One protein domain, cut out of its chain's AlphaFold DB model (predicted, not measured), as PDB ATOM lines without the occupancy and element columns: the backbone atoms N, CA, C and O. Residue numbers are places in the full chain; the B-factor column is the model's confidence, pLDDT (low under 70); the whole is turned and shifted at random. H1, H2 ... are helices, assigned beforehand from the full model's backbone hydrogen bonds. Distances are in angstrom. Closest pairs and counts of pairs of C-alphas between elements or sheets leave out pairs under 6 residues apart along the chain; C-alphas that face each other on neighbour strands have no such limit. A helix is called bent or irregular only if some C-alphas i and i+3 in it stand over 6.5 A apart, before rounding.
ATOM      1  N   GLU A 284      14.151  62.137 -15.562       78.75
ATOM      2  CA  GLU A 284      14.629  63.373 -16.188       78.75
ATOM      3  C   GLU A 284      13.564  64.472 -16.144       78.75
ATOM      4  O   GLU A 284      13.761  65.521 -15.525       78.75
ATOM      5  N   TYR A 285      12.396  64.235 -16.748       81.31
ATOM      6  CA  TYR A 285      11.433  65.315 -16.986       81.31
ATOM      7  C   TYR A 285      10.791  65.841 -15.703       81.31
ATOM      8  O   TYR A 285      10.687  67.057 -15.526       81.31
ATOM      9  N   LEU A 286      10.349  64.959 -14.803       85.81
ATOM     10  CA  LEU A 286       9.738  65.377 -13.541       85.81
ATOM     11  C   LEU A 286      10.722  66.153 -12.647       85.81
ATOM     12  O   LEU A 286      10.355  67.253 -12.219       85.81
ATOM     13  N   PRO A 287      11.952  65.671 -12.372       86.31
ATOM     14  CA  PRO A 287      12.929  66.420 -11.581       86.31
ATOM     15  C   PRO A 287      13.234  67.809 -12.145       86.31
ATOM     16  O   PRO A 287      13.166  68.798 -11.412       86.31
ATOM     17  N   GLU A 288      13.502  67.907 -13.446       86.31
ATOM     18  CA  GLU A 288      13.823  69.179 -14.091       86.31
ATOM     19  C   GLU A 288      12.660  70.179 -14.025       86.31
ATOM     20  O   GLU A 288      12.839  71.358 -13.701       86.31
ATOM     21  N   ARG A 289      11.435  69.708 -14.282       88.06
ATOM     22  CA  ARG A 289      10.237  70.553 -14.224       88.06
ATOM     23  C   ARG A 289       9.896  70.972 -12.796       88.06
ATOM     24  O   ARG A 289       9.441  72.097 -12.607       88.06
ATOM     25  N   ARG A 290      10.155  70.129 -11.786       92.88
ATOM     26  CA  ARG A 290      10.019  70.504 -10.363       92.88
ATOM     27  C   ARG A 290      10.962  71.637  -9.991       92.88
ATOM     28  O   ARG A 290      10.527  72.594  -9.360       92.88
ATOM     29  N   GLN A 291      12.226  71.557 -10.408       91.69
ATOM     30  CA  GLN A 291      13.194  72.627 -10.161       91.69
ATOM     31  C   GLN A 291      12.745  73.937 -10.810       91.69
ATOM     32  O   GLN A 291      12.781  74.989 -10.175       91.69
ATOM     33  N   LEU A 292      12.274  73.874 -12.057       90.50
ATOM     34  CA  LEU A 292      11.800  75.051 -12.775       90.50
ATOM     35  C   LEU A 292      10.536  75.657 -12.140       90.50
ATOM     36  O   LEU A 292      10.454  76.874 -11.992       90.50
ATOM     37  N   GLN A 293       9.589  74.817 -11.712       92.69
ATOM     38  CA  GLN A 293       8.399  75.243 -10.970       92.69
ATOM     39  C   GLN A 293       8.773  75.942  -9.661       92.69
ATOM     40  O   GLN A 293       8.249  77.015  -9.379       92.69
ATOM     41  N   ALA A 294       9.703  75.371  -8.891       93.94
ATOM     42  CA  ALA A 294      10.161  75.961  -7.638       93.94
ATOM     43  C   ALA A 294      10.830  77.327  -7.856       93.94
ATOM     44  O   ALA A 294      10.598  78.250  -7.079       93.94
ATOM     45  N   LYS A 295      11.611  77.488  -8.937       92.06
ATOM     46  CA  LYS A 295      12.189  78.791  -9.301       92.06
ATOM     47  C   LYS A 295      11.111  79.830  -9.617       92.06
ATOM     48  O   LYS A 295      11.220  80.952  -9.143       92.06
ATOM     49  N   PHE A 296      10.078  79.465 -10.380       91.88
ATOM     50  CA  PHE A 296       8.973  80.378 -10.697       91.88
ATOM     51  C   PHE A 296       8.189  80.785  -9.442       91.88
ATOM     52  O   PHE A 296       7.895  81.960  -9.252       91.88
ATOM     53  N   GLU A 297       7.899  79.837  -8.551       91.75
ATOM     54  CA  GLU A 297       7.177  80.100  -7.296       91.75
ATOM     55  C   GLU A 297       7.978  80.947  -6.296       91.75
ATOM     56  O   GLU A 297       7.386  81.616  -5.450       91.75
ATOM     57  N   ALA A 298       9.310  80.940  -6.393       90.81
ATOM     58  CA  ALA A 298      10.184  81.774  -5.576       90.81
ATOM     59  C   ALA A 298      10.263  83.237  -6.058       90.81
ATOM     60  O   ALA A 298      10.727  84.097  -5.305       90.81
ATOM     61  N   LEU A 299       9.832  83.540  -7.290       87.69
ATOM     62  CA  LEU A 299       9.876  84.901  -7.827       87.69
ATOM     63  C   LEU A 299       8.796  85.806  -7.199       87.69
ATOM     64  O   LEU A 299       7.699  85.345  -6.869       87.69
ATOM     65  N   PRO A 300       9.057  87.121  -7.065       85.94
ATOM     66  CA  PRO A 300       8.064  88.080  -6.587       85.94
ATOM     67  C   PRO A 300       6.788  88.084  -7.438       85.94
ATOM     68  O   PRO A 300       6.854  88.096  -8.668       85.94
ATOM     69  N   LYS A 301       5.621  88.196  -6.785       84.81
ATOM     70  CA  LYS A 301       4.313  88.278  -7.468       84.81
ATOM     71  C   LYS A 301       4.227  89.405  -8.499       84.81
ATOM     72  O   LYS A 301       3.534  89.247  -9.494       84.81
ATOM     73  N   SER A 302       4.938  90.514  -8.287       79.88
ATOM     74  CA  SER A 302       4.970  91.636  -9.234       79.88
ATOM     75  C   SER A 302       5.544  91.265 -10.607       79.88
ATOM     76  O   SER A 302       5.210  91.927 -11.580       79.88
ATOM     77  N   LEU A 303       6.372  90.217 -10.690       80.06
ATOM     78  CA  LEU A 303       6.907  89.687 -11.948       80.06
ATOM     79  C   LEU A 303       6.042  88.558 -12.519       80.06
ATOM     80  O   LEU A 303       5.923  88.426 -13.730       80.06
ATOM     81  N   THR A 304       5.444  87.721 -11.669       86.75
ATOM     82  CA  THR A 304       4.805  86.469 -12.113       86.75
ATOM     83  C   THR A 304       3.300  86.565 -12.341       86.75
ATOM     84  O   THR A 304       2.773  85.793 -13.142       86.75
ATOM     85  N   GLN A 305       2.602  87.504 -11.691       87.56
ATOM     86  CA  GLN A 305       1.133  87.573 -11.672       87.56
ATOM     87  C   GLN A 305       0.509  87.613 -13.076       87.56
ATOM     88  O   GLN A 305      -0.458  86.904 -13.344       87.56
ATOM     89  N   ASP A 306       1.084  88.392 -13.990       86.31
ATOM     90  CA  ASP A 306       0.562  88.549 -15.353       86.31
ATOM     91  C   ASP A 306       0.818  87.328 -16.259       86.31
ATOM     92  O   ASP A 306       0.239  87.225 -17.343       86.31
ATOM     93  N   HIS A 307       1.652  86.385 -15.808       89.31
ATOM     94  CA  HIS A 307       2.071  85.202 -16.563       89.31
ATOM     95  C   HIS A 307       1.598  83.881 -15.939       89.31
ATOM     96  O   HIS A 307       1.686  82.839 -16.587       89.31
ATOM     97  N   GLU A 308       1.073  83.905 -14.710       90.12
ATOM     98  CA  GLU A 308       0.709  82.718 -13.922       90.12
ATOM     99  C   GLU A 308      -0.338  81.838 -14.625       90.12
ATOM    100  O   GLU A 308      -0.187  80.617 -14.691       90.12
ATOM    101  N   GLN A 309      -1.358  82.442 -15.245       90.25
ATOM    102  CA  GLN A 309      -2.345  81.678 -16.013       90.25
ATOM    103  C   GLN A 309      -1.685  80.936 -17.182       90.25
ATOM    104  O   GLN A 309      -1.858  79.728 -17.331       90.25
ATOM    105  N   LYS A 310      -0.885  81.637 -17.995       87.19
ATOM    106  CA  LYS A 310      -0.192  81.016 -19.130       87.19
ATOM    107  C   LYS A 310       0.778  79.938 -18.678       87.19
ATOM    108  O   LYS A 310       0.830  78.879 -19.295       87.19
ATOM    109  N   TRP A 311       1.503  80.182 -17.591       90.56
ATOM    110  CA  TRP A 311       2.384  79.201 -16.978       90.56
ATOM    111  C   TRP A 311       1.640  77.895 -16.694       90.56
ATOM    112  O   TRP A 311       2.086  76.830 -17.115       90.56
ATOM    113  N   HIS A 312       0.480  77.964 -16.040       89.25
ATOM    114  CA  HIS A 312      -0.286  76.779 -15.650       89.25
ATOM    115  C   HIS A 312      -1.097  76.134 -16.777       89.25
ATOM    116  O   HIS A 312      -1.361  74.933 -16.711       89.25
ATOM    117  N   GLU A 313      -1.501  76.882 -17.800       86.19
ATOM    118  CA  GLU A 313      -2.403  76.362 -18.832       86.19
ATOM    119  C   GLU A 313      -1.697  76.030 -20.150       86.19
ATOM    120  O   GLU A 313      -1.984  74.986 -20.740       86.19
ATOM    121  N   ASP A 314      -0.754  76.870 -20.580       81.19
ATOM    122  CA  ASP A 314      -0.303  76.922 -21.973       81.19
ATOM    123  C   ASP A 314       1.182  76.608 -22.171       81.19
ATOM    124  O   ASP A 314       1.538  75.983 -23.167       81.19
ATOM    125  N   LEU A 315       2.057  77.073 -21.273       80.38
ATOM    126  CA  LEU A 315       3.501  77.044 -21.513       80.38
ATOM    127  C   LEU A 315       4.094  75.654 -21.256       80.38
ATOM    128  O   LEU A 315       4.022  75.138 -20.135       80.38
ATOM    129  N   GLY A 316       4.739  75.092 -22.281       78.50
ATOM    130  CA  GLY A 316       5.570  73.897 -22.192       78.50
ATOM    131  C   GLY A 316       6.928  74.176 -21.545       78.50
ATOM    132  O   GLY A 316       7.199  75.248 -21.006       78.50
ATOM    133  N   TYR A 317       7.806  73.173 -21.524       81.38
ATOM    134  CA  TYR A 317       9.061  73.262 -20.769       81.38
ATOM    135  C   TYR A 317      10.041  74.293 -21.336       81.38
ATOM    136  O   TYR A 317      10.639  75.059 -20.577       81.38
ATOM    137  N   SER A 318      10.184  74.332 -22.661       76.38
ATOM    138  CA  SER A 318      11.007  75.303 -23.385       76.38
ATOM    139  C   SER A 318      10.539  76.731 -23.127       76.38
ATOM    140  O   SER A 318      11.350  77.591 -22.790       76.38
ATOM    141  N   GLU A 319       9.230  76.971 -23.209       78.62
ATOM    142  CA  GLU A 319       8.630  78.289 -23.002       78.62
ATOM    143  C   GLU A 319       8.773  78.727 -21.543       78.62
ATOM    144  O   GLU A 319       9.121  79.872 -21.269       78.62
ATOM    145  N   ARG A 320       8.575  77.806 -20.591       86.00
ATOM    146  CA  ARG A 320       8.787  78.071 -19.161       86.00
ATOM    147  C   ARG A 320      10.244  78.420 -18.859       86.00
ATOM    148  O   ARG A 320      10.494  79.366 -18.117       86.00
ATOM    149  N   LYS A 321      11.216  77.701 -19.439       87.38
ATOM    150  CA  LYS A 321      12.649  78.023 -19.295       87.38
ATOM    151  C   LYS A 321      12.977  79.394 -19.875       87.38
ATOM    152  O   LYS A 321      13.673  80.171 -19.229       87.38
ATOM    153  N   ALA A 322      12.463  79.687 -21.065       83.19
ATOM    154  CA  ALA A 322      12.671  80.967 -21.725       83.19
ATOM    155  C   ALA A 322      12.077  82.128 -20.919       83.19
ATOM    156  O   ALA A 322      12.749  83.132 -20.712       83.19
ATOM    157  N   LEU A 323      10.857  81.964 -20.398       88.38
ATOM    158  CA  LEU A 323      10.224  82.950 -19.526       88.38
ATOM    159  C   LEU A 323      11.045  83.194 -18.256       88.38
ATOM    160  O   LEU A 323      11.272  84.343 -17.889       88.38
ATOM    161  N   MET A 324      11.531  82.128 -17.615       89.56
ATOM    162  CA  MET A 324      12.385  82.244 -16.431       89.56
ATOM    163  C   MET A 324      13.687  82.992 -16.727       89.56
ATOM    164  O   MET A 324      14.040  83.901 -15.982       89.56
ATOM    165  N   ALA A 325      14.357  82.678 -17.837       86.94
ATOM    166  CA  ALA A 325      15.551  83.407 -18.264       86.94
ATOM    167  C   ALA A 325      15.246  84.891 -18.548       86.94
ATOM    168  O   ALA A 325      16.045  85.766 -18.222       86.94
ATOM    169  N   SER A 326      14.078  85.193 -19.120       87.00
ATOM    170  CA  SER A 326      13.629  86.572 -19.316       87.00
ATOM    171  C   SER A 326      13.361  87.294 -17.991       87.00
ATOM    172  O   SER A 326      13.716  88.464 -17.873       87.00
ATOM    173  N   PHE A 327      12.800  86.622 -16.978       87.06
ATOM    174  CA  PHE A 327      12.634  87.209 -15.643       87.06
ATOM    175  C   PHE A 327      13.969  87.513 -14.966       87.06
ATOM    176  O   PHE A 327      14.109  88.589 -14.391       87.06
ATOM    177  N   GLU A 328      14.951  86.613 -15.068       84.00
ATOM    178  CA  GLU A 328      16.306  86.838 -14.544       84.00
ATOM    179  C   GLU A 328      16.937  88.088 -15.182       84.00
ATOM    180  O   GLU A 328      17.471  88.948 -14.486       84.00
ATOM    181  N   LYS A 329      16.781  88.266 -16.502       79.06
ATOM    182  CA  LYS A 329      17.240  89.476 -17.209       79.06
ATOM    183  C   LYS A 329      16.463  90.743 -16.820       79.06
ATOM    184  O   LYS A 329      17.003  91.845 -16.886       79.06
ATOM    185  N   MET A 330      15.207  90.596 -16.405       78.25
ATOM    186  CA  MET A 330      14.317  91.690 -16.004       78.25
ATOM    187  C   MET A 330      14.440  92.088 -14.530       78.25
ATOM    188  O   MET A 330      13.796  93.052 -14.121       78.25
ATOM    189  N   GLU A 331      15.249  91.402 -13.717       75.56
ATOM    190  CA  GLU A 331      15.284  91.614 -12.264       75.56
ATOM    191  C   GLU A 331      15.559  93.081 -11.879       75.56
ATOM    192  O   GLU A 331      14.902  93.637 -10.994       75.56
ATOM    193  N   HIS A 332      16.462  93.749 -12.606       77.31
ATOM    194  CA  HIS A 332      16.816  95.158 -12.393       77.31
ATOM    195  C   HIS A 332      15.814  96.165 -12.987       77.31
ATOM    196  O   HIS A 332      15.894  97.352 -12.679       77.31
ATOM    197  N   GLN A 333      14.869  95.712 -13.816       77.06
ATOM    198  CA  GLN A 333      13.807  96.528 -14.421       77.06
ATOM    199  C   GLN A 333      12.404  96.028 -14.040       77.06
ATOM    200  O   GLN A 333      11.423  96.342 -14.710       77.06
ATOM    201  N   LYS A 334      12.280  95.272 -12.942       74.94
ATOM    202  CA  LYS A 334      11.011  94.668 -12.511       74.94
ATOM    203  C   LYS A 334       9.877  95.679 -12.312       74.94
ATOM    204  O   LYS A 334       8.723  95.346 -12.548       74.94
ATOM    205  N   ASP A 335      10.218  96.912 -11.942       78.00
ATOM    206  CA  ASP A 335       9.264  97.997 -11.698       78.00
ATOM    207  C   ASP A 335       9.069  98.914 -12.929       78.00
ATOM    208  O   ASP A 335       8.319  99.885 -12.861       78.00
ATOM    209  N   ASN A 336       9.726  98.629 -14.067       83.06
ATOM    210  CA  ASN A 336       9.552  99.372 -15.318       83.06
ATOM    211  C   ASN A 336       8.292  98.876 -16.058       83.06
ATOM    212  O   ASN A 336       8.305  97.761 -16.593       83.06
ATOM    213  N   PRO A 337       7.219  99.685 -16.159       85.69
ATOM    214  CA  PRO A 337       5.963  99.249 -16.766       85.69
ATOM    215  C   PRO A 337       6.108  98.893 -18.251       85.69
ATOM    216  O   PRO A 337       5.439  97.977 -18.717       85.69
ATOM    217  N   ILE A 338       7.015  99.555 -18.980       87.00
ATOM    218  CA  ILE A 338       7.252  99.299 -20.407       87.00
ATOM    219  C   ILE A 338       7.927  97.936 -20.612       87.00
ATOM    220  O   ILE A 338       7.563  97.189 -21.519       87.00
ATOM    221  N   ALA A 339       8.883  97.584 -19.751       84.44
ATOM    222  CA  ALA A 339       9.556  96.288 -19.808       84.44
ATOM    223  C   ALA A 339       8.611  95.133 -19.438       84.44
ATOM    224  O   ALA A 339       8.624  94.096 -20.103       84.44
ATOM    225  N   GLN A 340       7.732  95.335 -18.446       85.56
ATOM    226  CA  GLN A 340       6.669  94.375 -18.117       85.56
ATOM    227  C   GLN A 340       5.673  94.209 -19.271       85.56
ATOM    228  O   GLN A 340       5.317  93.084 -19.622       85.56
ATOM    229  N   GLU A 341       5.257  95.307 -19.906       88.19
ATOM    230  CA  GLU A 341       4.359  95.261 -21.063       88.19
ATOM    231  C   GLU A 341       4.992  94.514 -22.247       88.19
ATOM    232  O   GLU A 341       4.336  93.668 -22.860       88.19
ATOM    233  N   TYR A 342       6.278  94.745 -22.524       87.31
ATOM    234  CA  TYR A 342       6.993  94.039 -23.585       87.31
ATOM    235  C   TYR A 342       7.156  92.538 -23.287       87.31
ATOM    236  O   TYR A 342       6.881  91.706 -24.156       87.31
ATOM    237  N   LEU A 343       7.495  92.159 -22.046       87.25
ATOM    238  CA  LEU A 343       7.555  90.746 -21.651       87.25
ATOM    239  C   LEU A 343       6.185  90.063 -21.767       87.25
ATOM    240  O   LEU A 343       6.070  88.930 -22.255       87.25
ATOM    241  N   LYS A 344       5.125  90.752 -21.340       87.44
ATOM    242  CA  LYS A 344       3.746  90.282 -21.478       87.44
ATOM    243  C   LYS A 344       3.376  90.089 -22.937       87.44
ATOM    244  O   LYS A 344       2.780  89.069 -23.268       87.44
ATOM    245  N   LEU A 345       3.763  91.015 -23.809       86.50
ATOM    246  CA  LEU A 345       3.551  90.905 -25.244       86.50
ATOM    247  C   LEU A 345       4.216  89.647 -25.817       86.50
ATOM    248  O   LEU A 345       3.524  88.841 -26.441       86.50
ATOM    249  N   ILE A 346       5.504  89.411 -25.547       84.75
ATOM    250  CA  ILE A 346       6.189  88.243 -26.118       84.75
ATOM    251  C   ILE A 346       5.651  86.922 -25.551       84.75
ATOM    252  O   ILE A 346       5.464  85.959 -26.293       84.75
ATOM    253  N   THR A 347       5.278  86.902 -24.265       82.75
ATOM    254  CA  THR A 347       4.656  85.730 -23.627       82.75
ATOM    255  C   THR A 347       3.236  85.489 -24.144       82.75
ATOM    256  O   THR A 347       2.753  84.352 -24.211       82.75
ATOM    257  N   ASN A 348       2.528  86.558 -24.522       82.88
ATOM    258  CA  ASN A 348       1.170  86.483 -25.047       82.88
ATOM    259  C   ASN A 348       1.097  86.039 -26.504       82.88
ATOM    260  O   ASN A 348       0.087  85.439 -26.884       82.88
ATOM    261  N   SER A 349       2.201  86.181 -27.232       79.00
ATOM    262  CA  SER A 349       2.361  85.851 -28.644       79.00
ATOM    263  C   SER A 349       3.245  84.607 -28.905       79.00
ATOM    264  O   SER A 349       4.077  84.642 -29.810       79.00
ATOM    265  N   PRO A 350       3.068  83.454 -28.216       66.44
ATOM    266  CA  PRO A 350       3.935  82.282 -28.399       66.44
ATOM    267  C   PRO A 350       3.808  81.670 -29.804       66.44
ATOM    268  O   PRO A 350       4.706  80.990 -30.282       66.44
ATOM    269  N   ARG A 351       2.694  81.937 -30.499       74.62
ATOM    270  CA  ARG A 351       2.521  81.570 -31.911       74.62
ATOM    271  C   ARG A 351       3.390  82.423 -32.838       74.62
ATOM    272  O   ARG A 351       3.821  81.976 -33.885       74.62
ATOM    273  N   GLU A 352       3.672  83.661 -32.475       80.69
ATOM    274  CA  GLU A 352       4.399  84.604 -33.332       80.69
ATOM    275  C   GLU A 352       5.901  84.614 -33.001       80.69
ATOM    276  O   GLU A 352       6.739  84.842 -33.876       80.69
ATOM    277  N   ILE A 353       6.249  84.315 -31.746       81.81
ATOM    278  CA  ILE A 353       7.609  84.385 -31.213       81.81
ATOM    279  C   ILE A 353       7.958  83.064 -30.534       81.81
ATOM    280  O   ILE A 353       7.317  82.681 -29.554       81.81
ATOM    281  N   SER A 354       8.992  82.384 -31.032       79.31
ATOM    282  CA  SER A 354       9.434  81.121 -30.438       79.31
ATOM    283  C   SER A 354      10.070  81.333 -29.067       79.31
ATOM    284  O   SER A 354      10.713  82.354 -28.819       79.31
ATOM    285  N   ALA A 355       9.977  80.332 -28.189       76.31
ATOM    286  CA  ALA A 355      10.630  80.364 -26.879       76.31
ATOM    287  C   ALA A 355      12.147  80.620 -26.971       76.31
ATOM    288  O   ALA A 355      12.720  81.264 -26.097       76.31
ATOM    289  N   LYS A 356      12.803  80.149 -28.043       76.19
ATOM    290  CA  LYS A 356      14.237  80.372 -28.287       76.19
ATOM    291  C   LYS A 356      14.570  81.856 -28.494       76.19
ATOM    292  O   LYS A 356      15.649  82.294 -28.103       76.19
ATOM    293  N   GLU A 357      13.653  82.630 -29.075       78.25
ATOM    294  CA  GLU A 357      13.844  84.059 -29.349       78.25
ATOM    295  C   GLU A 357      13.626  84.937 -28.104       78.25
ATOM    296  O   GLU A 357      14.229  86.007 -28.011       78.25
ATOM    297  N   TRP A 358      12.814  84.502 -27.127       84.38
ATOM    298  CA  TRP A 358      12.384  85.365 -26.011       84.38
ATOM    299  C   TRP A 358      13.547  85.964 -25.216       84.38
ATOM    300  O   TRP A 358      13.569  87.185 -25.058       84.38
ATOM    301  N   PRO A 359      14.542  85.183 -24.740       81.19
ATOM    302  CA  PRO A 359      15.588  85.743 -23.893       81.19
ATOM    303  C   PRO A 359      16.479  86.724 -24.652       81.19
ATOM    304  O   PRO A 359      17.031  87.632 -24.036       81.19
ATOM    305  N   LYS A 360      16.646  86.532 -25.966       83.06
ATOM    306  CA  LYS A 360      17.457  87.405 -26.820       83.06
ATOM    307  C   LYS A 360      16.718  88.706 -27.122       83.06
ATOM    308  O   LYS A 360      17.279  89.773 -26.911       83.06
ATOM    309  N   MET A 361      15.447  88.618 -27.518       83.81
ATOM    310  CA  MET A 361      14.600  89.795 -27.737       83.81
ATOM    311  C   MET A 361      14.481  90.640 -26.464       83.81
ATOM    312  O   MET A 361      14.578  91.862 -26.521       83.81
ATOM    313  N   MET A 362      14.346  89.994 -25.301       85.44
ATOM    314  CA  MET A 362      14.355  90.698 -24.018       85.44
ATOM    315  C   MET A 362      15.703  91.335 -23.706       85.44
ATOM    316  O   MET A 362      15.727  92.462 -23.231       85.44
ATOM    317  N   GLU A 363      16.818  90.652 -23.970       82.94
ATOM    318  CA  GLU A 363      18.157  91.208 -23.747       82.94
ATOM    319  C   GLU A 363      18.410  92.457 -24.586       82.94
ATOM    320  O   GLU A 363      18.831  93.477 -24.047       82.94
ATOM    321  N   GLU A 364      18.095  92.404 -25.880       83.81
ATOM    322  CA  GLU A 364      18.209  93.554 -26.777       83.81
ATOM    323  C   GLU A 364      17.342  94.721 -26.285       83.81
ATOM    324  O   GLU A 364      17.798  95.862 -26.256       83.81
ATOM    325  N   PHE A 365      16.124  94.433 -25.820       87.00
ATOM    326  CA  PHE A 365      15.194  95.442 -25.325       87.00
ATOM    327  C   PHE A 365      15.657  96.128 -24.032       87.00
ATOM    328  O   PHE A 365      15.586  97.352 -23.915       87.00
ATOM    329  N   ILE A 366      16.147  95.371 -23.045       84.31
ATOM    330  CA  ILE A 366      16.531  95.943 -21.739       84.31
ATOM    331  C   ILE A 366      17.792  96.815 -21.806       84.31
ATOM    332  O   ILE A 366      18.003  97.618 -20.899       84.31
ATOM    333  N   HIS A 367      18.606  96.677 -22.859       85.81
ATOM    334  CA  HIS A 367      19.791  97.514 -23.092       85.81
ATOM    335  C   HIS A 367      19.447  98.900 -23.658       85.81
ATOM    336  O   HIS A 367      20.304  99.784 -23.670       85.81
ATOM    337  N   LEU A 368      18.209  99.100 -24.115       86.00
ATOM    338  CA  LEU A 368      17.715 100.388 -24.592       86.00
ATOM    339  C   LEU A 368      17.366 101.313 -23.419       86.00
ATOM    340  O   LEU A 368      16.927 100.867 -22.357       86.00
ATOM    341  N   SER A 369      17.511 102.623 -23.625       86.12
ATOM    342  CA  SER A 369      16.994 103.625 -22.686       86.12
ATOM    343  C   SER A 369      15.460 103.616 -22.643       86.12
ATOM    344  O   SER A 369      14.807 103.111 -23.551       86.12
ATOM    345  N   TYR A 370      14.854 104.207 -21.610       85.94
ATOM    346  CA  TYR A 370      13.393 104.202 -21.435       85.94
ATOM    347  C   TYR A 370      12.625 104.764 -22.652       85.94
ATOM    348  O   TYR A 370      11.639 104.174 -23.097       85.94
ATOM    349  N   ASP A 371      13.096 105.871 -23.237       87.62
ATOM    350  CA  ASP A 371      12.462 106.476 -24.417       87.62
ATOM    351  C   ASP A 371      12.623 105.597 -25.669       87.62
ATOM    352  O   ASP A 371      11.709 105.483 -26.491       87.62
ATOM    353  N   GLU A 372      13.768 104.926 -25.808       88.69
ATOM    354  CA  GLU A 372      14.023 103.969 -26.886       88.69
ATOM    355  C   GLU A 372      13.178 102.701 -26.728       88.69
ATOM    356  O   GLU A 372      12.614 102.234 -27.713       88.69
ATOM    357  N   GLN A 373      13.007 102.194 -25.504       89.38
ATOM    358  CA  GLN A 373      12.109 101.083 -25.186       89.38
ATOM    359  C   GLN A 373      10.661 101.413 -25.567       89.38
ATOM    360  O   GLN A 373       9.987 100.608 -26.212       89.38
ATOM    361  N   ALA A 374      10.186 102.619 -25.233       87.94
ATOM    362  CA  ALA A 374       8.848 103.080 -25.599       87.94
ATOM    363  C   ALA A 374       8.652 103.132 -27.124       87.94
ATOM    364  O   ALA A 374       7.610 102.722 -27.647       87.94
ATOM    365  N   ASN A 375       9.655 103.629 -27.851       86.88
ATOM    366  CA  ASN A 375       9.629 103.684 -29.311       86.88
ATOM    367  C   ASN A 375       9.715 102.290 -29.939       86.88
ATOM    368  O   ASN A 375       8.993 102.013 -30.895       86.88
ATOM    369  N   TYR A 376      10.537 101.402 -29.379       87.75
ATOM    370  CA  TYR A 376      10.674 100.023 -29.830       87.75
ATOM    371  C   TYR A 376       9.366  99.248 -29.651       87.75
ATOM    372  O   TYR A 376       8.894  98.623 -30.596       87.75
ATOM    373  N   LEU A 377       8.723  99.345 -28.482       87.44
ATOM    374  CA  LEU A 377       7.431  98.704 -28.221       87.44
ATOM    375  C   LEU A 377       6.353  99.204 -29.199       87.44
ATOM    376  O   LEU A 377       5.629  98.406 -29.796       87.44
ATOM    377  N   LYS A 378       6.288 100.520 -29.450       85.12
ATOM    378  CA  LYS A 378       5.390 101.095 -30.469       85.12
ATOM    379  C   LYS A 378       5.697 100.574 -31.873       85.12
ATOM    380  O   LYS A 378       4.775 100.206 -32.597       85.12
ATOM    381  N   ALA A 379       6.970 100.530 -32.262       83.31
ATOM    382  CA  ALA A 379       7.391 100.006 -33.558       83.31
ATOM    383  C   ALA A 379       7.030  98.521 -33.707       83.31
ATOM    384  O   ALA A 379       6.548  98.108 -34.764       83.31
ATOM    385  N   TYR A 380       7.168  97.740 -32.632       83.56
ATOM    386  CA  TYR A 380       6.755  96.346 -32.601       83.56
ATOM    387  C   TYR A 380       5.254  96.210 -32.878       83.56
ATOM    388  O   TYR A 380       4.858  95.461 -33.767       83.56
ATOM    389  N   HIS A 381       4.408  96.979 -32.191       80.25
ATOM    390  CA  HIS A 381       2.962  96.955 -32.429       80.25
ATOM    391  C   HIS A 381       2.563  97.376 -33.850       80.25
ATOM    392  O   HIS A 381       1.590  96.852 -34.393       80.25
ATOM    393  N   LEU A 382       3.288  98.323 -34.450       78.44
ATOM    394  CA  LEU A 382       2.951  98.873 -35.763       78.44
ATOM    395  C   LEU A 382       3.429  98.000 -36.931       78.44
ATOM    396  O   LEU A 382       2.740  97.931 -37.951       78.44
ATOM    397  N   MET A 383       4.591  97.357 -36.799       79.75
ATOM    398  CA  MET A 383       5.257  96.655 -37.900       79.75
ATOM    399  C   MET A 383       5.586  95.200 -37.567       79.75
ATOM    400  O   MET A 383       4.964  94.297 -38.119       79.75
ATOM    401  N   GLU A 384       6.525  94.958 -36.653       78.50
ATOM    402  CA  GLU A 384       7.093  93.617 -36.427       78.50
ATOM    403  C   GLU A 384       6.038  92.603 -35.955       78.50
ATOM    404  O   GLU A 384       5.955  91.491 -36.476       78.50
ATOM    405  N   GLY A 385       5.169  93.001 -35.025       79.19
ATOM    406  CA  GLY A 385       4.059  92.177 -34.556       79.19
ATOM    407  C   GLY A 385       3.039  91.894 -35.657       79.19
ATOM    408  O   GLY A 385       2.512  90.787 -35.742       79.19
ATOM    409  N   LYS A 386       2.799  92.853 -36.562       84.19
ATOM    410  CA  LYS A 386       1.907  92.654 -37.713       84.19
ATOM    411  C   LYS A 386       2.492  91.645 -38.703       84.19
ATOM    412  O   LYS A 386       1.755  90.793 -39.196       84.19
ATOM    413  N   ASP A 387       3.793  91.716 -38.963       84.56
ATOM    414  CA  ASP A 387       4.477  90.788 -39.866       84.56
ATOM    415  C   ASP A 387       4.520  89.369 -39.292       84.56
ATOM    416  O   ASP A 387       4.221  88.406 -40.002       84.56
ATOM    417  N   ARG A 388       4.813  89.219 -37.994       86.62
ATOM    418  CA  ARG A 388       4.801  87.910 -37.324       86.62
ATOM    419  C   ARG A 388       3.399  87.316 -37.226       86.62
ATOM    420  O   ARG A 388       3.230  86.123 -37.474       86.62
ATOM    421  N   LYS A 389       2.386  88.142 -36.959       86.94
ATOM    422  CA  LYS A 389       0.985  87.717 -37.024       86.94
ATOM    423  C   LYS A 389       0.606  87.240 -38.426       86.94
ATOM    424  O   LYS A 389       0.022  86.174 -38.568       86.94
ATOM    425  N   ASN A 390       1.001  87.977 -39.466       89.12
ATOM    426  CA  ASN A 390       0.772  87.580 -40.857       89.12
ATOM    427  C   ASN A 390       1.452  86.237 -41.186       89.12
ATOM    428  O   ASN A 390       0.855  85.394 -41.848       89.12
ATOM    429  N   LEU A 391       2.667  85.987 -40.681       90.81
ATOM    430  CA  LEU A 391       3.320  84.676 -40.813       90.81
ATOM    431  C   LEU A 391       2.507  83.555 -40.153       90.81
ATOM    432  O   LEU A 391       2.321  82.504 -40.767       90.81
ATOM    433  N   ALA A 392       1.997  83.776 -38.939       88.38
ATOM    434  CA  ALA A 392       1.161  82.798 -38.249       88.38
ATOM    435  C   ALA A 392      -0.166  82.546 -38.988       88.38
ATOM    436  O   ALA A 392      -0.529  81.392 -39.209       88.38
ATOM    437  N   ASP A 393      -0.847  83.603 -39.436       91.75
ATOM    438  CA  ASP A 393      -2.106  83.515 -40.187       91.75
ATOM    439  C   ASP A 393      -1.919  82.764 -41.519       91.75
ATOM    440  O   ASP A 393      -2.737  81.919 -41.891       91.75
ATOM    441  N   ARG A 394      -0.811  83.018 -42.223       94.19
ATOM    442  CA  ARG A 394      -0.446  82.311 -43.461       94.19
ATOM    443  C   ARG A 394      -0.149  80.830 -43.229       94.19
ATOM    444  O   ARG A 394      -0.588  80.005 -44.025       94.19
ATOM    445  N   TYR A 395       0.542  80.482 -42.142       92.88
ATOM    446  CA  TYR A 395       0.753  79.081 -41.768       92.88
ATOM    447  C   TYR A 395      -0.570  78.382 -41.434       92.88
ATOM    448  O   TYR A 395      -0.810  77.263 -41.880       92.88
ATOM    449  N   GLU A 396      -1.473  79.045 -40.707       90.75
ATOM    450  CA  GLU A 396      -2.771  78.466 -40.349       90.75
ATOM    451  C   GLU A 396      -3.680  78.207 -41.556       90.75
ATOM    452  O   GLU A 396      -4.502  77.284 -41.514       90.75
ATOM    453  N   ALA A 397      -3.494  78.969 -42.637       93.12
ATOM    454  CA  ALA A 397      -4.170  78.767 -43.913       93.12
ATOM    455  C   ALA A 397      -3.681  77.524 -44.688       93.12
ATOM    456  O   ALA A 397      -4.317  77.141 -45.675       93.12
ATOM    457  N   LEU A 398      -2.586  76.876 -44.264       91.75
ATOM    458  CA  LEU A 398      -2.100  75.644 -44.886       91.75
ATOM    459  C   LEU A 398      -3.021  74.440 -44.594       91.75
ATOM    460  O   LEU A 398      -3.691  74.386 -43.554       91.75
ATOM    461  N   PRO A 399      -3.035  73.417 -45.474       90.81
ATOM    462  CA  PRO A 399      -3.803  72.193 -45.261       90.81
ATOM    463  C   PRO A 399      -3.421  71.473 -43.963       90.81
ATOM    464  O   PRO A 399      -2.243  71.383 -43.618       90.81
ATOM    465  N   GLN A 400      -4.402  70.860 -43.289       87.12
ATOM    466  CA  GLN A 400      -4.183  70.206 -41.991       87.12
ATOM    467  C   GLN A 400      -3.062  69.157 -42.021       87.12
ATOM    468  O   GLN A 400      -2.230  69.153 -41.127       87.12
ATOM    469  N   LYS A 401      -2.960  68.343 -43.082       85.19
ATOM    470  CA  LYS A 401      -1.884  67.342 -43.226       85.19
ATOM    471  C   LYS A 401      -0.480  67.958 -43.211       85.19
ATOM    472  O   LYS A 401       0.452  67.352 -42.695       85.19
ATOM    473  N   THR A 402      -0.335  69.150 -43.784       86.31
ATOM    474  CA  THR A 402       0.933  69.887 -43.818       86.31
ATOM    475  C   THR A 402       1.230  70.526 -42.466       86.31
ATOM    476  O   THR A 402       2.386  70.549 -42.044       86.31
ATOM    477  N   LYS A 403       0.196  70.984 -41.749       88.44
ATOM    478  CA  LYS A 403       0.340  71.467 -40.369       88.44
ATOM    479  C   LYS A 403       0.736  70.336 -39.420       88.44
ATOM    480  O   LYS A 403       1.728  70.479 -38.717       88.44
ATOM    481  N   ASP A 404       0.071  69.184 -39.516       82.25
ATOM    482  CA  ASP A 404       0.366  67.976 -38.730       82.25
ATOM    483  C   ASP A 404       1.817  67.491 -38.926       82.25
ATOM    484  O   ASP A 404       2.458  67.015 -37.990       82.25
ATOM    485  N   ALA A 405       2.357  67.628 -40.142       82.94
ATOM    486  CA  ALA A 405       3.751  67.322 -40.470       82.94
ATOM    487  C   ALA A 405       4.760  68.344 -39.904       82.94
ATOM    488  O   ALA A 405       5.951  68.056 -39.791       82.94
ATOM    489  N   ASN A 406       4.296  69.539 -39.531       84.69
ATOM    490  CA  ASN A 406       5.114  70.650 -39.052       84.69
ATOM    491  C   ASN A 406       4.642  71.187 -37.700       84.69
ATOM    492  O   ASN A 406       4.702  72.397 -37.493       84.69
ATOM    493  N   ASN A 407       4.227  70.322 -36.775       78.44
ATOM    494  CA  ASN A 407       3.729  70.746 -35.457       78.44
ATOM    495  C   ASN A 407       4.707  71.668 -34.700       78.44
ATOM    496  O   ASN A 407       4.279  72.560 -33.975       78.44
ATOM    497  N   ASP A 408       6.013  71.535 -34.953       76.38
ATOM    498  CA  ASP A 408       7.055  72.381 -34.357       76.38
ATOM    499  C   ASP A 408       7.298  73.715 -35.091       76.38
ATOM    500  O   ASP A 408       8.290  74.388 -34.823       76.38
ATOM    501  N   PHE A 409       6.462  74.108 -36.059       85.62
ATOM    502  CA  PHE A 409       6.672  75.322 -36.864       85.62
ATOM    503  C   PHE A 409       6.879  76.574 -36.002       85.62
ATOM    504  O   PHE A 409       7.787  77.364 -36.252       85.62
ATOM    505  N   PHE A 410       6.083  76.740 -34.946       84.25
ATOM    506  CA  PHE A 410       6.156  77.923 -34.091       84.25
ATOM    507  C   PHE A 410       7.367  77.945 -33.142       84.25
ATOM    508  O   PHE A 410       7.692  79.012 -32.618       84.25
ATOM    509  N   ASN A 411       8.090  76.825 -33.025       78.44
ATOM    510  CA  ASN A 411       9.325  76.696 -32.244       78.44
ATOM    511  C   ASN A 411      10.594  77.059 -33.034       78.44
ATOM    512  O   ASN A 411      11.678  77.112 -32.449       78.44
ATOM    513  N   LEU A 412      10.468  77.288 -34.344       80.25
ATOM    514  CA  LEU A 412      11.553  77.774 -35.199       80.25
ATOM    515  C   LEU A 412      11.826  79.260 -34.950       80.25
ATOM    516  O   LEU A 412      10.972  79.956 -34.406       80.25
ATOM    517  N   ASP A 413      12.989  79.763 -35.352       81.19
ATOM    518  CA  ASP A 413      13.212  81.210 -35.382       81.19
ATOM    519  C   ASP A 413      12.431  81.869 -36.537       81.19
ATOM    520  O   ASP A 413      11.773  81.203 -37.348       81.19
ATOM    521  N   LYS A 414      12.411  83.205 -36.580       84.88
ATOM    522  CA  LYS A 414      11.629  83.949 -37.577       84.88
ATOM    523  C   LYS A 414      12.092  83.632 -39.003       84.88
ATOM    524  O   LYS A 414      11.257  83.475 -39.895       84.88
ATOM    525  N   GLU A 415      13.397  83.560 -39.219       85.62
ATOM    526  CA  GLU A 415      14.027  83.319 -40.510       85.62
ATOM    527  C   GLU A 415      13.673  81.925 -41.048       85.62
ATOM    528  O   GLU A 415      13.155  81.822 -42.167       85.62
ATOM    529  N   ASP A 416      13.815  80.878 -40.233       85.00
ATOM    530  CA  ASP A 416      13.455  79.507 -40.594       85.00
ATOM    531  C   ASP A 416      11.942  79.364 -40.815       85.00
ATOM    532  O   ASP A 416      11.519  78.681 -41.753       85.00
ATOM    533  N   LYS A 417      11.100  80.053 -40.021       88.19
ATOM    534  CA  LYS A 417       9.642  80.112 -40.269       88.19
ATOM    535  C   LYS A 417       9.340  80.663 -41.653       88.19
ATOM    536  O   LYS A 417       8.496  80.110 -42.354       88.19
ATOM    537  N   ILE A 418       9.997  81.755 -42.052       90.62
ATOM    538  CA  ILE A 418       9.777  82.390 -43.358       90.62
ATOM    539  C   ILE A 418      10.185  81.444 -44.488       90.62
ATOM    540  O   ILE A 418       9.435  81.309 -45.459       90.62
ATOM    541  N   VAL A 419      11.358  80.817 -44.378       90.62
ATOM    542  CA  VAL A 419      11.894  79.898 -45.391       90.62
ATOM    543  C   VAL A 419      10.987  78.675 -45.539       90.62
ATOM    544  O   VAL A 419      10.510  78.392 -46.640       90.62
ATOM    545  N   LEU A 420      10.649  78.020 -44.425       90.25
ATOM    546  CA  LEU A 420       9.769  76.856 -44.420       90.25
ATOM    547  C   LEU A 420       8.364  77.192 -44.923       90.25
ATOM    548  O   LEU A 420       7.839  76.496 -45.786       90.25
ATOM    549  N   LEU A 421       7.755  78.278 -44.441       92.75
ATOM    550  CA  LEU A 421       6.406  78.660 -44.855       92.75
ATOM    551  C   LEU A 421       6.330  78.948 -46.357       92.75
ATOM    552  O   LEU A 421       5.382  78.514 -47.007       92.75
ATOM    553  N   LYS A 422       7.332  79.628 -46.929       93.69
ATOM    554  CA  LYS A 422       7.390  79.874 -48.377       93.69
ATOM    555  C   LYS A 422       7.450  78.572 -49.178       93.69
ATOM    556  O   LYS A 422       6.729  78.457 -50.168       93.69
ATOM    557  N   ALA A 423       8.264  77.602 -48.749       90.62
ATOM    558  CA  ALA A 423       8.337  76.292 -49.397       90.62
ATOM    559  C   ALA A 423       6.978  75.572 -49.350       90.62
ATOM    560  O   ALA A 423       6.456  75.146 -50.380       90.62
ATOM    561  N   LEU A 424       6.350  75.525 -48.170       91.44
ATOM    562  CA  LEU A 424       5.059  74.862 -47.967       91.44
ATOM    563  C   LEU A 424       3.912  75.525 -48.746       91.44
ATOM    564  O   LEU A 424       3.048  74.832 -49.289       91.44
ATOM    565  N   GLU A 425       3.884  76.857 -48.823       92.06
ATOM    566  CA  GLU A 425       2.885  77.595 -49.601       92.06
ATOM    567  C   GLU A 425       3.005  77.315 -51.098       92.06
ATOM    568  O   GLU A 425       1.985  77.099 -51.757       92.06
ATOM    569  N   LYS A 426       4.231  77.300 -51.633       89.25
ATOM    570  CA  LYS A 426       4.470  76.959 -53.039       89.25
ATOM    571  C   LYS A 426       4.053  75.530 -53.345       89.25
ATOM    572  O   LYS A 426       3.330  75.299 -54.314       89.25
ATOM    573  N   ASP A 427       4.413  74.593 -52.475       83.75
ATOM    574  CA  ASP A 427       4.031  73.192 -52.628       83.75
ATOM    575  C   ASP A 427       2.514  73.010 -52.608       83.75
ATOM    576  O   ASP A 427       1.971  72.305 -53.465       83.75
ATOM    577  N   THR A 428       1.828  73.706 -51.698       83.69
ATOM    578  CA  THR A 428       0.361  73.708 -51.598       83.69
ATOM    579  C   THR A 428      -0.297  74.292 -52.851       83.69
ATOM    580  O   THR A 428      -1.347  73.811 -53.277       83.69
ATOM    581  N   LYS A 429       0.318  75.305 -53.472       85.12
ATOM    582  CA  LYS A 429      -0.155  75.928 -54.721       85.12
ATOM    583  C   LYS A 429       0.265  75.177 -55.987       85.12
ATOM    584  O   LYS A 429      -0.111  75.589 -57.080       85.12
ATOM    585  N   ASN A 430       0.998  74.071 -55.857       77.62
ATOM    586  CA  ASN A 430       1.610  73.345 -56.974       77.62
ATOM    587  C   ASN A 430       2.569  74.189 -57.827       77.62
ATOM    588  O   ASN A 430       2.748  73.921 -59.011       77.62
ATOM    589  N   GLU A 431       3.205  75.182 -57.218       82.38
ATOM    590  CA  GLU A 431       4.261  75.976 -57.839       82.38
ATOM    591  C   GLU A 431       5.624  75.288 -57.644       82.38
ATOM    592  O   GLU A 431       5.799  74.487 -56.725       82.38
ATOM    593  N   SER A 432       6.610  75.607 -58.491       77.00
ATOM    594  CA  SER A 432       7.982  75.119 -58.296       77.00
ATOM    595  C   SER A 432       8.588  75.752 -57.038       77.00
ATOM    596  O   SER A 432       8.893  76.952 -57.003       77.00
ATOM    597  N   GLY A 433       8.720  74.932 -55.994       78.19
ATOM    598  CA  GLY A 433       9.335  75.267 -54.708       78.19
ATOM    599  C   GLY A 433      10.795  74.839 -54.594       78.19
ATOM    600  O   GLY A 433      11.328  74.819 -53.493       78.19
ATOM    601  N   THR A 434      11.448  74.452 -55.695       82.38
ATOM    602  CA  THR A 434      12.773  73.815 -55.671       82.38
ATOM    603  C   THR A 434      13.818  74.647 -54.929       82.38
ATOM    604  O   THR A 434      14.545  74.108 -54.103       82.38
ATOM    605  N   LYS A 435      13.860  75.963 -55.171       86.12
ATOM    606  CA  LYS A 435      14.786  76.871 -54.483       86.12
ATOM    607  C   LYS A 435      14.444  77.006 -52.999       86.12
ATOM    608  O   LYS A 435      15.324  76.956 -52.156       86.12
ATOM    609  N   GLU A 436      13.165  77.147 -52.675       89.62
ATOM    610  CA  GLU A 436      12.716  77.253 -51.290       89.62
ATOM    611  C   GLU A 436      12.998  75.963 -50.508       89.62
ATOM    612  O   GLU A 436      13.379  76.035 -49.346       89.62
ATOM    613  N   TRP A 437      12.896  74.791 -51.137       86.88
ATOM    614  CA  TRP A 437      13.311  73.524 -50.532       86.88
ATOM    615  C   TRP A 437      14.823  73.414 -50.356       86.88
ATOM    616  O   TRP A 437      15.265  72.845 -49.361       86.88
ATOM    617  N   GLU A 438      15.626  73.979 -51.262       85.12
ATOM    618  CA  GLU A 438      17.070  74.099 -51.036       85.12
ATOM    619  C   GLU A 438      17.386  74.946 -49.812       85.12
ATOM    620  O   GLU A 438      18.219  74.531 -49.008       85.12
ATOM    621  N   ASP A 439      16.704  76.082 -49.663       86.44
ATOM    622  CA  ASP A 439      16.857  76.966 -48.511       86.44
ATOM    623  C   ASP A 439      16.389  76.250 -47.223       86.44
ATOM    624  O   ASP A 439      17.079  76.285 -46.206       86.44
ATOM    625  N   VAL A 440      15.267  75.512 -47.261       84.69
ATOM    626  CA  VAL A 440      14.780  74.705 -46.120       84.69
ATOM    627  C   VAL A 440      15.802  73.653 -45.701       84.69
ATOM    628  O   VAL A 440      16.018  73.449 -44.508       84.69
ATOM    629  N   LEU A 441      16.448  72.984 -46.654       80.31
ATOM    630  CA  LEU A 441      17.459  71.963 -46.374       80.31
ATOM    631  C   LEU A 441      18.752  72.535 -45.772       80.31
ATOM    632  O   LEU A 441      19.575  71.766 -45.286       80.31
ATOM    633  N   GLU A 442      18.935  73.855 -45.775       79.69
ATOM    634  CA  GLU A 442      20.047  74.531 -45.096       79.69
ATOM    635  C   GLU A 442      19.706  74.944 -43.653       79.69
ATOM    636  O   GLU A 442      20.615  75.239 -42.875       79.69
TER     637      GLU A 442
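Overview. This is residues 284 to 442 of the 664 residues of an uncharacterized protein of uncultured bacterium (UniProt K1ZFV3). Two helical lobes are joined by one long bent helix, H7. In the larger lobe H4, H5 and H6 lie side by side as a triangular core, with H7a packed on H5 and H6, H1 on one part of H4, and the short H2 and H3 close to H4; in the smaller lobe H9 sits between H7b and H10, with H8 close by. The printed part has 159 residues with ten named helices, H1 to H10 in order, and no named strand: the class is all helix. It is only just compact, close to loose, with a radius of gyration of the C-alphas of 17.7 A, and spans 53 by 43 by 25 A.

Arrangement. H7, residues 370 to 396, was assigned as one helix by its hydrogen bonds but is bent: C-alphas 382 and 385 are 6.9 A apart. Its arms H7a, residues 370 to 382, and H7b, residues 385 to 396, stand at a shallow tilt of 34.7 degrees, only just short of steep. H7a touches H5, residues 337 to 348, the closest C-alphas being those of Leu 377 and Tyr 342, 6.6 A apart. H7a only just touches H6, residues 358 to 366, with 3 pairs of C-alphas within 8 A, the closest Gln 373 and Phe 365 at 6.4 A. H4, residues 317 to 333, touches H6 at a shallow tilt of 13 degrees, the same way; the closest C-alphas, of Ser 326 and Pro 359, are 5.0 A apart. H4 and H5 form a helical hairpin, closest at the C-alphas of Gln 333 and Ala 339, 6.9 A. H5 and H6 form another, closest at Ile 346 and Trp 358, 6.8 A between C-alphas. H1, residues 284 to 298, touches residues 317 to 324 of H4, closest at the C-alphas of Phe 296 and Met 324, 6.9 A. H2, residues 301 to 304, and H3, residues 308 to 313, are each close to H4 but not clearly touching, at 7.3 and 6.9 A between closest C-alphas, Leu 303 to Phe 327 and Trp 311 to Arg 320. H9, residues 414 to 428, touches H7b at 35.5 degrees, only just steep, closest at the C-alphas of Leu 421 and Tyr 395, 6.5 A. H10, residues 434 to 440, makes a helical hairpin with H9, closest at the C-alphas of Glu 436 and Ala 423, 4.9 A. H8, residues 400 to 405, is close to H9 but not clearly touching, with the C-alphas of Thr 402 and Leu 424 7.7 A apart. Of O i to N i+4 pairs, H4 has 11 of 13 within hydrogen-bond range, H2 is too short for any, and the other helices and arms have every pair.

Along the chain. H7a is 18.5 A long from first to last C-alpha and H7b 16.4 A. H4 is 24.6 A and irregular, with C-alphas 329 and 332 7.5 A apart; H1 is 21.7 A, H9 20.7 A, H5 16.0 A and H6 12.1 A. H1 begins at C-alpha 284 (14.629, 63.373, -16.188), H7a at C-alpha 370 (13.393, 104.202, -21.435), and H10 ends at C-alpha 440 (14.780, 74.705, -46.120).

Size, cuts and confidence. The two C-alphas farthest apart, of Pro 300 and Ser 432, are 53.3 A apart. The printed part has no cut and no long link. The mean pLDDT of the printed part is 85.0, and residue 350 alone is under 70.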